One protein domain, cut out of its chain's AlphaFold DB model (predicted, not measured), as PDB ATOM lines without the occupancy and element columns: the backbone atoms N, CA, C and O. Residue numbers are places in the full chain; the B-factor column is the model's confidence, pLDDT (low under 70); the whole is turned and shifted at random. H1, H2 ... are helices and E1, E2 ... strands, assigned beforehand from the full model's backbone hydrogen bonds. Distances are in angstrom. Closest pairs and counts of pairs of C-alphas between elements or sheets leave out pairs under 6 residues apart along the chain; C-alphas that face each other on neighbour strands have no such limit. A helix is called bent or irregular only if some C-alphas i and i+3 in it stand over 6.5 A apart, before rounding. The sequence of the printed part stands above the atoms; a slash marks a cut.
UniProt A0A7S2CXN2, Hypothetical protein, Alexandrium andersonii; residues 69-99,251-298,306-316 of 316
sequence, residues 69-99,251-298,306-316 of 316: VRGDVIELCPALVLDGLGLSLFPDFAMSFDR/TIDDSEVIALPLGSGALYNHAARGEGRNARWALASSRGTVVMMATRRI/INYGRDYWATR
ATOM      1  N   VAL A  69     100.720 144.291 165.737       93.50
ATOM      2  CA  VAL A  69      99.650 143.661 164.951       93.50
ATOM      3  C   VAL A  69     100.102 143.429 163.509       93.50
ATOM      4  O   VAL A  69     101.065 144.027 163.035       93.50
ATOM      5  N   ARG A  70      99.420 142.527 162.793       93.44
ATOM      6  CA  ARG A  70      99.711 142.269 161.374       93.44
ATOM      7  C   ARG A  70      99.630 143.579 160.585       93.44
ATOM      8  O   ARG A  70      98.614 144.261 160.649       93.44
ATOM      9  N   GLY A  71     100.660 143.857 159.795       90.25
ATOM     10  CA  GLY A  71     100.773 145.067 158.985       90.25
ATOM     11  C   GLY A  71     101.508 146.218 159.670       90.25
ATOM     12  O   GLY A  71     101.872 147.158 158.971       90.25
ATOM     13  N   ASP A  72     101.785 146.141 160.977       93.75
ATOM     14  CA  ASP A  72     102.579 147.168 161.654       93.75
ATOM     15  C   ASP A  72     103.970 147.280 161.028       93.75
ATOM     16  O   ASP A  72     104.643 146.272 160.782       93.75
ATOM     17  N   VAL A  73     104.422 148.521 160.840       92.38
ATOM     18  CA  VAL A  73     105.823 148.813 160.540       92.38
ATOM     19  C   VAL A  73     106.635 148.587 161.808       92.38
ATOM     20  O   VAL A  73     106.414 149.233 162.834       92.38
ATOM     21  N   ILE A  74     107.569 147.649 161.720       93.06
ATOM     22  CA  ILE A  74     108.491 147.290 162.794       93.06
ATOM     23  C   ILE A  74     109.673 148.258 162.788       93.06
ATOM     24  O   ILE A  74     110.003 148.841 163.817       93.06
ATOM     25  N   GLU A  75     110.299 148.445 161.624       91.19
ATOM     26  CA  GLU A  75     111.493 149.276 161.470       91.19
ATOM     27  C   GLU A  75     111.619 149.799 160.034       91.19
ATOM     28  O   GLU A  75     111.201 149.152 159.071       91.19
ATOM     29  N   LEU A  76     112.217 150.983 159.902       91.44
ATOM     30  CA  LEU A  76     112.668 151.548 158.636       91.44
ATOM     31  C   LEU A  76     114.192 151.482 158.600       91.44
ATOM     32  O   LEU A  76     114.864 152.184 159.355       91.44
ATOM     33  N   CYS A  77     114.725 150.643 157.727       91.75
ATOM     34  CA  CYS A  77     116.153 150.419 157.584       91.75
ATOM     35  C   CYS A  77     116.648 151.178 156.347       91.75
ATOM     36  O   CYS A  77     116.285 150.798 155.231       91.75
ATOM     37  N   PRO A  78     117.472 152.233 156.486       92.00
ATOM     38  CA  PRO A  78     118.171 152.807 155.339       92.00
ATOM     39  C   PRO A  78     118.920 151.703 154.593       92.00
ATOM     40  O   PRO A  78     119.455 150.804 155.234       92.00
ATOM     41  N   ALA A  79     118.954 151.736 153.268       91.06
ATOM     42  CA  ALA A  79     119.512 150.650 152.476       91.06
ATOM     43  C   ALA A  79     120.445 151.159 151.379       91.06
ATOM     44  O   ALA A  79     120.177 152.168 150.726       91.06
ATOM     45  N   LEU A  80     121.535 150.425 151.169       90.19
ATOM     46  CA  LEU A  80     122.451 150.641 150.055       90.19
ATOM     47  C   LEU A  80     122.071 149.692 148.927       90.19
ATOM     48  O   LEU A  80     122.123 148.480 149.108       90.19
ATOM     49  N   VAL A  81     121.696 150.229 147.771       88.31
ATOM     50  CA  VAL A  81     121.500 149.413 146.567       88.31
ATOM     51  C   VAL A  81     122.871 148.955 146.077       88.31
ATOM     52  O   VAL A  81     123.774 149.777 145.916       88.31
ATOM     53  N   LEU A  82     123.027 147.651 145.880       86.88
ATOM     54  CA  LEU A  82     124.282 147.029 145.480       86.88
ATOM     55  C   LEU A  82     124.284 146.733 143.981       86.88
ATOM     56  O   LEU A  82     123.276 146.324 143.404       86.88
ATOM     57  N   ASP A  83     125.448 146.915 143.372       85.75
ATOM     58  CA  ASP A  83     125.781 146.375 142.060       85.75
ATOM     59  C   ASP A  83     126.425 144.982 142.200       85.75
ATOM     60  O   ASP A  83     126.576 144.446 143.303       85.75
ATOM     61  N   GLY A  84     126.810 144.371 141.078       82.19
ATOM     62  CA  GLY A  84     127.400 143.029 141.079       82.19
ATOM     63  C   GLY A  84     128.685 142.917 141.905       82.19
ATOM     64  O   GLY A  84     128.965 141.872 142.499       82.19
ATOM     65  N   LEU A  85     129.449 144.010 141.993       83.81
ATOM     66  CA  LEU A  85     130.631 144.093 142.841       83.81
ATOM     67  C   LEU A  85     130.230 144.116 144.321       83.81
ATOM     68  O   LEU A  85     130.734 143.314 145.106       83.81
ATOM     69  N   GLY A  86     129.294 144.984 144.701       83.06
ATOM     70  CA  GLY A  86     128.762 145.060 146.058       83.06
ATOM     71  C   GLY A  86     128.181 143.728 146.530       83.06
ATOM     72  O   GLY A  86     128.491 143.289 147.638       83.06
ATOM     73  N   LEU A  87     127.422 143.041 145.674       83.31
ATOM     74  CA  LEU A  87     126.886 141.711 145.969       83.31
ATOM     75  C   LEU A  87     128.003 140.678 146.174       83.31
ATOM     76  O   LEU A  87     127.912 139.857 147.083       83.31
ATOM     77  N   SER A  88     129.082 140.737 145.386       82.31
ATOM     78  CA  SER A  88     130.221 139.824 145.568       82.31
ATOM     79  C   SER A  88     130.965 140.033 146.896       82.31
ATOM     80  O   SER A  88     131.534 139.086 147.437       82.31
ATOM     81  N   LEU A  89     130.941 141.255 147.442       84.50
ATOM     82  CA  LEU A  89     131.592 141.602 148.710       84.50
ATOM     83  C   LEU A  89     130.711 141.320 149.933       84.50
ATOM     84  O   LEU A  89     131.235 140.961 150.988       84.50
ATOM     85  N   PHE A  90     129.390 141.474 149.804       82.56
ATOM     86  CA  PHE A  90     128.435 141.340 150.910       82.56
ATOM     87  C   PHE A  90     127.286 140.359 150.609       82.56
ATOM     88  O   PHE A  90     126.123 140.715 150.817       82.56
ATOM     89  N   PRO A  91     127.566 139.122 150.157       79.62
ATOM     90  CA  PRO A  91     126.515 138.201 149.720       79.62
ATOM     91  C   PRO A  91     125.566 137.805 150.858       79.62
ATOM     92  O   PRO A  91     124.368 137.669 150.644       79.62
ATOM     93  N   ASP A  92     126.081 137.687 152.084       77.94
ATOM     94  CA  ASP A  92     125.319 137.205 153.245       77.94
ATOM     95  C   ASP A  92     124.334 138.231 153.819       77.94
ATOM     96  O   ASP A  92     123.450 137.879 154.596       77.94
ATOM     97  N   PHE A  93     124.491 139.505 153.457       81.25
ATOM     98  CA  PHE A  93     123.687 140.608 153.988       81.25
ATOM     99  C   PHE A  93     122.806 141.264 152.922       81.25
ATOM    100  O   PHE A  93     122.047 142.187 153.215       81.25
ATOM    101  N   ALA A  94     122.925 140.804 151.681       83.88
ATOM    102  CA  ALA A  94     122.181 141.307 150.549       83.88
ATOM    103  C   ALA A  94     120.763 140.714 150.520       83.88
ATOM    104  O   ALA A  94     120.573 139.506 150.647       83.88
ATOM    105  N   MET A  95     119.762 141.569 150.322       84.62
ATOM    106  CA  MET A  95     118.377 141.179 150.061       84.62
ATOM    107  C   MET A  95     118.052 141.423 148.584       84.62
ATOM    108  O   MET A  95     118.400 142.484 148.063       84.62
ATOM    109  N   SER A  96     117.387 140.466 147.927       84.00
ATOM    110  CA  SER A  96     116.920 140.610 146.539       84.00
ATOM    111  C   SER A  96     115.454 141.029 146.480       84.00
ATOM    112  O   SER A  96     114.618 140.483 147.192       84.00
ATOM    113  N   PHE A  97     115.134 142.001 145.638       81.94
ATOM    114  CA  PHE A  97     113.797 142.550 145.458       81.94
ATOM    115  C   PHE A  97     113.433 142.504 143.978       81.94
ATOM    116  O   PHE A  97     114.210 142.965 143.143       81.94
ATOM    117  N   ASP A  98     112.226 142.047 143.655       80.88
ATOM    118  CA  ASP A  98     111.708 142.151 142.292       80.88
ATOM    119  C   ASP A  98     111.617 143.634 141.890       80.88
ATOM    120  O   ASP A  98     111.010 144.451 142.595       80.88
ATOM    121  N   ARG A  99     112.202 144.011 140.747       71.12
ATOM    122  CA  ARG A  99     111.960 145.329 140.154       71.12
ATOM    123  C   ARG A  99     110.509 145.382 139.692       71.12
ATOM    124  O   ARG A  99     110.103 144.533 138.896       71.12
ATOM    125  N   THR A 251     126.648 138.425 138.728       70.25
ATOM    126  CA  THR A 251     125.663 138.937 137.772       70.25
ATOM    127  C   THR A 251     124.336 139.116 138.492       70.25
ATOM    128  O   THR A 251     123.785 138.143 139.003       70.25
ATOM    129  N   ILE A 252     123.839 140.348 138.540       69.88
ATOM    130  CA  ILE A 252     122.503 140.668 139.046       69.88
ATOM    131  C   ILE A 252     121.557 140.690 137.846       69.88
ATOM    132  O   ILE A 252     121.906 141.280 136.823       69.88
ATOM    133  N   ASP A 253     120.392 140.048 137.956       75.38
ATOM    134  CA  ASP A 253     119.361 140.124 136.917       75.38
ATOM    135  C   ASP A 253     118.849 141.572 136.784       75.38
ATOM    136  O   ASP A 253     118.631 142.283 137.769       75.38
ATOM    137  N   ASP A 254     118.612 142.019 135.554       72.25
ATOM    138  CA  ASP A 254     117.983 143.308 135.280       72.25
ATOM    139  C   ASP A 254     116.547 143.379 135.837       72.25
ATOM    140  O   ASP A 254     116.020 144.481 136.022       72.25
ATOM    141  N   SER A 255     115.919 142.250 136.175       76.94
ATOM    142  CA  SER A 255     114.643 142.219 136.897       76.94
ATOM    143  C   SER A 255     114.763 142.343 138.416       76.94
ATOM    144  O   SER A 255     113.729 142.432 139.069       76.94
ATOM    145  N   GLU A 256     115.964 142.382 138.997       80.69
ATOM    146  CA  GLU A 256     116.153 142.384 140.453       80.69
ATOM    147  C   GLU A 256     116.928 143.607 140.953       80.69
ATOM    148  O   GLU A 256     117.871 144.105 140.335       80.69
ATOM    149  N   VAL A 257     116.534 144.109 142.119       82.81
ATOM    150  CA  VAL A 257     117.315 145.065 142.903       82.81
ATOM    151  C   VAL A 257     117.905 144.316 144.071       82.81
ATOM    152  O   VAL A 257     117.182 143.695 144.836       82.81
ATOM    153  N   ILE A 258     119.211 144.443 144.255       86.88
ATOM    154  CA  ILE A 258     119.878 143.957 145.452       86.88
ATOM    155  C   ILE A 258     120.105 145.138 146.383       86.88
ATOM    156  O   ILE A 258     120.615 146.172 145.952       86.88
ATOM    157  N   ALA A 259     119.743 145.008 147.657       89.06
ATOM    158  CA  ALA A 259     120.035 146.035 148.646       89.06
ATOM    159  C   ALA A 259     120.562 145.454 149.959       89.06
ATOM    160  O   ALA A 259     120.117 144.406 150.423       89.06
ATOM    161  N   LEU A 260     121.494 146.181 150.569       90.44
ATOM    162  CA  LEU A 260     122.016 145.944 151.905       90.44
ATOM    163  C   LEU A 260     121.264 146.840 152.898       90.44
ATOM    164  O   LEU A 260     121.505 148.054 152.911       90.44
ATOM    165  N   PRO A 261     120.359 146.293 153.725       90.50
ATOM    166  CA  PRO A 261     119.717 147.061 154.779       90.50
ATOM    167  C   PRO A 261     120.722 147.370 155.893       90.50
ATOM    168  O   PRO A 261     121.424 146.499 156.402       90.50
ATOM    169  N   LEU A 262     120.776 148.635 156.283       89.75
ATOM    170  CA  LEU A 262     121.612 149.148 157.360       89.75
ATOM    171  C   LEU A 262     120.842 149.159 158.691       89.75
ATOM    172  O   LEU A 262     119.675 148.768 158.778       89.75
ATOM    173  N   GLY A 263     121.503 149.630 159.751       86.88
ATOM    174  CA  GLY A 263     120.935 149.627 161.099       86.88
ATOM    175  C   GLY A 263     120.702 148.198 161.585       86.88
ATOM    176  O   GLY A 263     121.577 147.348 161.420       86.88
ATOM    177  N   SER A 264     119.530 147.917 162.158       87.38
ATOM    178  CA  SER A 264     119.212 146.562 162.628       87.38
ATOM    179  C   SER A 264     118.709 145.635 161.518       87.38
ATOM    180  O   SER A 264     118.576 144.437 161.752       87.38
ATOM    181  N   GLY A 265     118.502 146.132 160.290       86.50
ATOM    182  CA  GLY A 265     117.955 145.344 159.182       86.50
ATOM    183  C   GLY A 265     118.820 144.151 158.754       86.50
ATOM    184  O   GLY A 265     118.281 143.140 158.309       86.50
ATOM    185  N   ALA A 266     120.137 144.224 158.970       86.94
ATOM    186  CA  ALA A 266     121.083 143.126 158.736       86.94
ATOM    187  C   ALA A 266     121.198 142.131 159.912       86.94
ATOM    188  O   ALA A 266     121.946 141.161 159.825       86.94
ATOM    189  N   LEU A 267     120.500 142.375 161.028       88.56
ATOM    190  CA  LEU A 267     120.577 141.565 162.253       88.56
ATOM    191  C   LEU A 267     119.358 140.658 162.453       88.56
ATOM    192  O   LEU A 267     119.327 139.875 163.405       88.56
ATOM    193  N   TYR A 268     118.346 140.769 161.590       88.88
ATOM    194  CA  TYR A 268     117.194 139.878 161.625       88.88
ATOM    195  C   TYR A 268     117.625 138.475 161.219       88.88
ATOM    196  O   TYR A 268     118.194 138.273 160.145       88.88
ATOM    197  N   ASN A 269     117.305 137.506 162.071       87.25
ATOM    198  CA  ASN A 269     117.535 136.104 161.776       87.25
ATOM    199  C   ASN A 269     116.475 135.568 160.816       87.25
ATOM    200  O   ASN A 269     115.395 136.138 160.635       87.25
ATOM    201  N   HIS A 270     116.773 134.411 160.239       77.81
ATOM    202  CA  HIS A 270     115.833 133.666 159.421       77.81
ATOM    203  C   HIS A 270     115.259 132.473 160.178       77.81
ATOM    204  O   HIS A 270     115.975 131.777 160.893       77.81
ATOM    205  N   ALA A 271     113.971 132.201 159.972       68.56
ATOM    206  CA  ALA A 271     113.321 130.985 160.457       68.56
ATOM    207  C   ALA A 271     113.099 129.990 159.307       68.56
ATOM    208  O   ALA A 271     112.736 130.392 158.195       68.56
ATOM    209  N   ALA A 272     113.329 128.699 159.570       58.09
ATOM    210  CA  ALA A 272     113.206 127.617 158.592       58.09
ATOM    211  C   ALA A 272     111.850 127.633 157.854       58.09
ATOM    212  O   ALA A 272     110.852 128.178 158.331       58.09
ATOM    213  N   ARG A 273     111.808 127.062 156.643       52.56
ATOM    214  CA  ARG A 273     110.596 127.058 155.807       52.56
ATOM    215  C   ARG A 273     109.446 126.375 156.564       52.56
ATOM    216  O   ARG A 273     109.536 125.196 156.870       52.56
ATOM    217  N   GLY A 274     108.374 127.125 156.832       56.41
ATOM    218  CA  GLY A 274     107.198 126.644 157.570       56.41
ATOM    219  C   GLY A 274     107.204 126.949 159.072       56.41
ATOM    220  O   GLY A 274     106.189 126.738 159.729       56.41
ATOM    221  N   GLU A 275     108.284 127.514 159.613       55.53
ATOM    222  CA  GLU A 275     108.396 127.851 161.031       55.53
ATOM    223  C   GLU A 275     108.493 129.373 161.224       55.53
ATOM    224  O   GLU A 275     109.278 130.058 160.578       55.53
ATOM    225  N   GLY A 276     107.672 129.927 162.117       59.78
ATOM    226  CA  GLY A 276     107.989 131.140 162.884       59.78
ATOM    227  C   GLY A 276     108.073 132.507 162.189       59.78
ATOM    228  O   GLY A 276     108.041 133.503 162.911       59.78
ATOM    229  N   ARG A 277     108.133 132.603 160.851       79.00
ATOM    230  CA  ARG A 277     108.276 133.884 160.124       79.00
ATOM    231  C   ARG A 277     107.177 134.869 160.509       79.00
ATOM    232  O   ARG A 277     106.003 134.677 160.190       79.00
ATOM    233  N   ASN A 278     107.569 135.929 161.196       90.06
ATOM    234  CA  ASN A 278     106.658 136.927 161.741       90.06
ATOM    235  C   ASN A 278     106.939 138.340 161.214       90.06
ATOM    236  O   ASN A 278     106.127 139.230 161.460       90.06
ATOM    237  N   ALA A 279     108.003 138.525 160.426       90.94
ATOM    238  CA  ALA A 279     108.306 139.758 159.717       90.94
ATOM    239  C   ALA A 279     108.528 139.513 158.212       90.94
ATOM    240  O   ALA A 279     109.066 138.488 157.788       90.94
ATOM    241  N   ARG A 280     108.100 140.474 157.394       89.50
ATOM    242  CA  ARG A 280     108.395 140.589 155.959       89.50
ATOM    243  C   ARG A 280     109.068 141.926 155.684       89.50
ATOM    244  O   ARG A 280     108.981 142.830 156.511       89.50
ATOM    245  N   TRP A 281     109.659 142.067 154.508       89.00
ATOM    246  CA  TRP A 281     110.301 143.302 154.076       89.00
ATOM    247  C   TRP A 281     109.828 143.747 152.695       89.00
ATOM    248  O   TRP A 281     109.321 142.946 151.911       89.00
ATOM    249  N   ALA A 282     109.979 145.042 152.427       87.25
ATOM    250  CA  ALA A 282     109.747 145.678 151.133       87.25
ATOM    251  C   ALA A 282     110.788 146.777 150.910       87.25
ATOM    252  O   ALA A 282     111.197 147.425 151.874       87.25
ATOM    253  N   LEU A 283     111.185 147.023 149.663       87.06
ATOM    254  CA  LEU A 283     112.062 148.141 149.325       87.06
ATOM    255  C   LEU A 283     111.231 149.328 148.844       87.06
ATOM    256  O   LEU A 283     110.614 149.282 147.785       87.06
ATOM    257  N   ALA A 284     111.280 150.429 149.586       86.31
ATOM    258  CA  ALA A 284     110.843 151.728 149.098       86.31
ATOM    259  C   ALA A 284     111.996 152.366 148.307       86.31
ATOM    260  O   ALA A 284     112.755 153.180 148.844       86.31
ATOM    261  N   SER A 285     112.155 151.976 147.037       75.38
ATOM    262  CA  SER A 285     113.312 152.347 146.202       75.38
ATOM    263  C   SER A 285     113.492 153.858 146.065       75.38
ATOM    264  O   SER A 285     114.610 154.351 146.178       75.38
ATOM    265  N   SER A 286     112.395 154.612 145.930       79.06
ATOM    266  CA  SER A 286     112.409 156.084 145.864       79.06
ATOM    267  C   SER A 286     113.010 156.760 147.104       79.06
ATOM    268  O   SER A 286     113.412 157.919 147.042       79.06
ATOM    269  N   ARG A 287     113.075 156.044 148.232       80.75
ATOM    270  CA  ARG A 287     113.592 156.530 149.518       80.75
ATOM    271  C   ARG A 287     114.828 155.768 149.997       80.75
ATOM    272  O   ARG A 287     115.278 156.025 151.110       80.75
ATOM    273  N   GLY A 288     115.341 154.812 149.217       87.00
ATOM    274  CA  GLY A 288     116.478 153.973 149.614       87.00
ATOM    275  C   GLY A 288     116.283 153.323 150.986       87.00
ATOM    276  O   GLY A 288     117.180 153.363 151.821       87.00
ATOM    277  N   THR A 289     115.077 152.824 151.271       89.88
ATOM    278  CA  THR A 289     114.706 152.321 152.602       89.88
ATOM    279  C   THR A 289     114.042 150.957 152.487       89.88
ATOM    280  O   THR A 289     113.070 150.799 151.750       89.88
ATOM    281  N   VAL A 290     114.535 149.984 153.247       90.81
ATOM    282  CA  VAL A 290     113.871 148.700 153.472       90.81
ATOM    283  C   VAL A 290     112.912 148.844 154.649       90.81
ATOM    284  O   VAL A 290     113.293 149.268 155.737       90.81
ATOM    285  N   VAL A 291     111.650 148.506 154.425       91.06
ATOM    286  CA  VAL A 291     110.579 148.585 155.418       91.06
ATOM    287  C   VAL A 291     110.328 147.190 155.974       91.06
ATOM    288  O   VAL A 291     109.891 146.309 155.234       91.06
ATOM    289  N   MET A 292     110.563 146.998 157.271       91.44
ATOM    290  CA  MET A 292     110.254 145.762 157.991       91.44
ATOM    291  C   MET A 292     108.820 145.822 158.526       91.44
ATOM    292  O   MET A 292     108.442 146.789 159.187       91.44
ATOM    293  N   MET A 293     108.013 144.792 158.268       92.69
ATOM    294  CA  MET A 293     106.589 144.753 158.624       92.69
ATOM    295  C   MET A 293     106.158 143.425 159.232       92.69
ATOM    296  O   MET A 293     106.532 142.358 158.746       92.69
ATOM    297  N   ALA A 294     105.288 143.481 160.236       93.62
ATOM    298  CA  ALA A 294     104.745 142.297 160.891       93.62
ATOM    299  C   ALA A 294     103.777 141.528 159.971       93.62
ATOM    300  O   ALA A 294     102.839 142.094 159.405       93.62
ATOM    301  N   THR A 295     103.955 140.213 159.837       91.19
ATOM    302  CA  THR A 295     103.065 139.340 159.037       91.19
ATOM    303  C   THR A 295     101.917 138.751 159.853       91.19
ATOM    304  O   THR A 295     100.898 138.342 159.296       91.19
ATOM    305  N   ARG A 296     102.059 138.745 161.180       92.19
ATOM    306  CA  ARG A 296     101.073 138.289 162.166       92.19
ATOM    307  C   ARG A 296     101.169 139.149 163.426       92.19
ATOM    308  O   ARG A 296     102.024 140.022 163.512       92.19
ATOM    309  N   ARG A 297     100.329 138.873 164.426       94.25
ATOM    310  CA  ARG A 297     100.536 139.419 165.774       94.25
ATOM    311  C   ARG A 297     101.870 138.919 166.337       94.25
ATOM    312  O   ARG A 297     102.133 137.721 166.240       94.25
ATOM    313  N   ILE A 298     102.652 139.804 166.945       94.69
ATOM    314  CA  ILE A 298     103.935 139.512 167.604       94.69
ATOM    315  C   ILE A 298     103.851 140.063 169.021       94.69
ATOM    316  O   ILE A 298     103.477 141.222 169.187       94.69
ATOM    317  N   ILE A 306     112.774 137.002 159.511       87.38
ATOM    318  CA  ILE A 306     112.529 137.336 158.107       87.38
ATOM    319  C   ILE A 306     112.769 136.130 157.196       87.38
ATOM    320  O   ILE A 306     113.343 135.120 157.596       87.38
ATOM    321  N   ASN A 307     112.318 136.239 155.946       78.31
ATOM    322  CA  ASN A 307     112.761 135.368 154.859       78.31
ATOM    323  C   ASN A 307     113.967 136.028 154.162       78.31
ATOM    324  O   ASN A 307     113.842 137.186 153.793       78.31
ATOM    325  N   TYR A 308     115.095 135.344 153.945       70.69
ATOM    326  CA  TYR A 308     116.264 135.928 153.262       70.69
ATOM    327  C   TYR A 308     116.098 135.965 151.734       70.69
ATOM    328  O   TYR A 308     116.970 136.451 151.029       70.69
ATOM    329  N   GLY A 309     114.961 135.490 151.217       65.25
ATOM    330  CA  GLY A 309     114.674 135.462 149.787       65.25
ATOM    331  C   GLY A 309     114.889 134.075 149.186       65.25
ATOM    332  O   GLY A 309     115.132 133.096 149.897       65.25
ATOM    333  N   ARG A 310     114.710 133.978 147.866       57.88
ATOM    334  CA  ARG A 310     114.707 132.704 147.132       57.88
ATOM    335  C   ARG A 310     116.111 132.097 147.017       57.88
ATOM    336  O   ARG A 310     116.242 130.881 147.134       57.88
ATOM    337  N   ASP A 311     117.137 132.935 146.894       54.62
ATOM    338  CA  ASP A 311     118.477 132.497 146.474       54.62
ATOM    339  C   ASP A 311     119.470 132.288 147.620       54.62
ATOM    340  O   ASP A 311     120.525 131.688 147.421       54.62
ATOM    341  N   TYR A 312     119.124 132.692 148.847       54.09
ATOM    342  CA  TYR A 312     120.010 132.533 150.007       54.09
ATOM    343  C   TYR A 312     120.347 131.059 150.301       54.09
ATOM    344  O   TYR A 312     121.457 130.732 150.708       54.09
ATOM    345  N   TRP A 313     119.404 130.143 150.056       47.25
ATOM    346  CA  TRP A 313     119.618 128.704 150.258       47.25
ATOM    347  C   TRP A 313     120.325 128.018 149.088       47.25
ATOM    348  O   TRP A 313     120.796 126.898 149.245       47.25
ATOM    349  N   ALA A 314     120.387 128.649 147.915       47.88
ATOM    350  CA  ALA A 314     121.003 128.041 146.736       47.88
ATOM    351  C   ALA A 314     122.541 128.084 146.789       47.88
ATOM    352  O   ALA A 314     123.202 127.383 146.025       47.88
ATOM    353  N   THR A 315     123.111 128.894 147.686       47.38
ATOM    354  CA  THR A 315     124.552 129.170 147.770       47.38
ATOM    355  C   THR A 315     125.237 128.562 149.002       47.38
ATOM    356  O   THR A 315     126.433 128.799 149.196       47.38
ATOM    357  N   ARG A 316     124.526 127.780 149.832       48.94
ATOM    358  CA  ARG A 316     125.012 127.259 151.126       48.94
ATOM    359  C   ARG A 316     124.859 125.751 151.288       48.94
ATOM    360  O   ARG A 316     123.823 125.203 150.862       48.94
TER     361      ARG A 316
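This is residues 69 to 99, 251 to 298 and 306 to 316 of the 316 residues of the protein "Hypothetical protein" of Alexandrium andersonii (UniProt A0A7S2CXN2). What shape do these atoms make? One antiparallel sheet of five strands is curled like part of a barrel and folded back on itself, with the leaf E2 E3 facing the leaf E5 E4 and the bent strand E1 as the hinge; two short helices, H1 and H2, are on one face of it. Residues 306 to 316, with no named element, run by the edge strands, away from the hinge. What is it built of, and how large is it? The printed part has 90 residues, of which under half are in named elements, in the order E1 H1 E2 E3 H2 E4 E5; the sheet runs E2 E3 E1 E5 E4, and the class is mixed, helices and strands. It is compact, with a radius of gyration of the C-alphas of 12.9 A, and spans 38 by 31 by 23 A.

How does the first strand serve the two leaves? E1, residues 73 to 82, bends by 53 degrees at residue 78, and its pairing is staggered: residues 73 to 78 pair with E5, residues 289 to 294, and residues 79 to 82 pair with E3, residues 256 to 261. Both pairs are antiparallel, at 146 degrees for E1 and E5 and 116 degrees for E3 and E1. N 77 and O 290 are 2.8 A apart, and N 80 and O 260 are 2.9 A apart, both within hydrogen-bond range. What completes each leaf? The edge strand E2, residues 95 to 98, is antiparallel to E3 at 146 degrees, with N 97 and O 257 at 2.8 A. The edge strand E4, residues 279 to 284, forms a hairpin with E5 at 152 degrees, with N 282 and O 291 at 3.1 A. In this folded sheet, one sheet bent back into two leaves that face each other, the closest C-alphas of E2 and E4 are those of Phe 97 and Leu 283, 7.0 A apart. Where are the helices? H1, residues 84 to 89, is on the sheet at a height of 8.4 A, only just over E3, on which 3 of its 6 C-alphas fall; E1, H1 and E2 form a split strand-helix-strand unit, two strands of one sheet joined through a helix, with E3 between them in the sheet, and its crossover is right-handed. H2, residues 263 to 266, is on the same face at a height of 7.0 A; its closest C-alpha pair with E1 is Gly 265 and Cys 77, 5.6 A. In H1 every O i to N i+4 pair is within hydrogen-bond range; H2 is too short for such a pair, and its 1 O i to N i+3 pair is not within range.

Where does the first strand lie? E1 runs 23.9 A from C-alpha 73 at (105.823, 148.813, 160.540) to C-alpha 82 at (124.282, 147.029, 145.480). How long are the other elements? H1 measures 8.8 A, E2 10.3 A, E3 15.5 A, E4 16.2 A and E5 16.4 A from first to last C-alpha. H2 is only just irregular, with C-alphas 263 and 266 6.9 A apart. Where does the last strand end? E5 ends with C-alpha 294 at (104.745, 142.297, 160.891).

What is the greatest extent? The two C-alphas farthest apart are those of Leu 85 and Arg 297, at 38.1 A. Where is the printed part cut? Residues 100 to 250 are not printed, with 15.3 A between C-alphas 99 and 251, and residues 299 to 305 are not printed, with 13.0 A between C-alphas 298 and 306. Which link is long, and where is confidence low? H2 to E4 is a long link of 12 residues, 267 to 278. The mean pLDDT of the printed part is 81.0, with residue 252, residues 271 to 276 and residues 309 to 316 under 70.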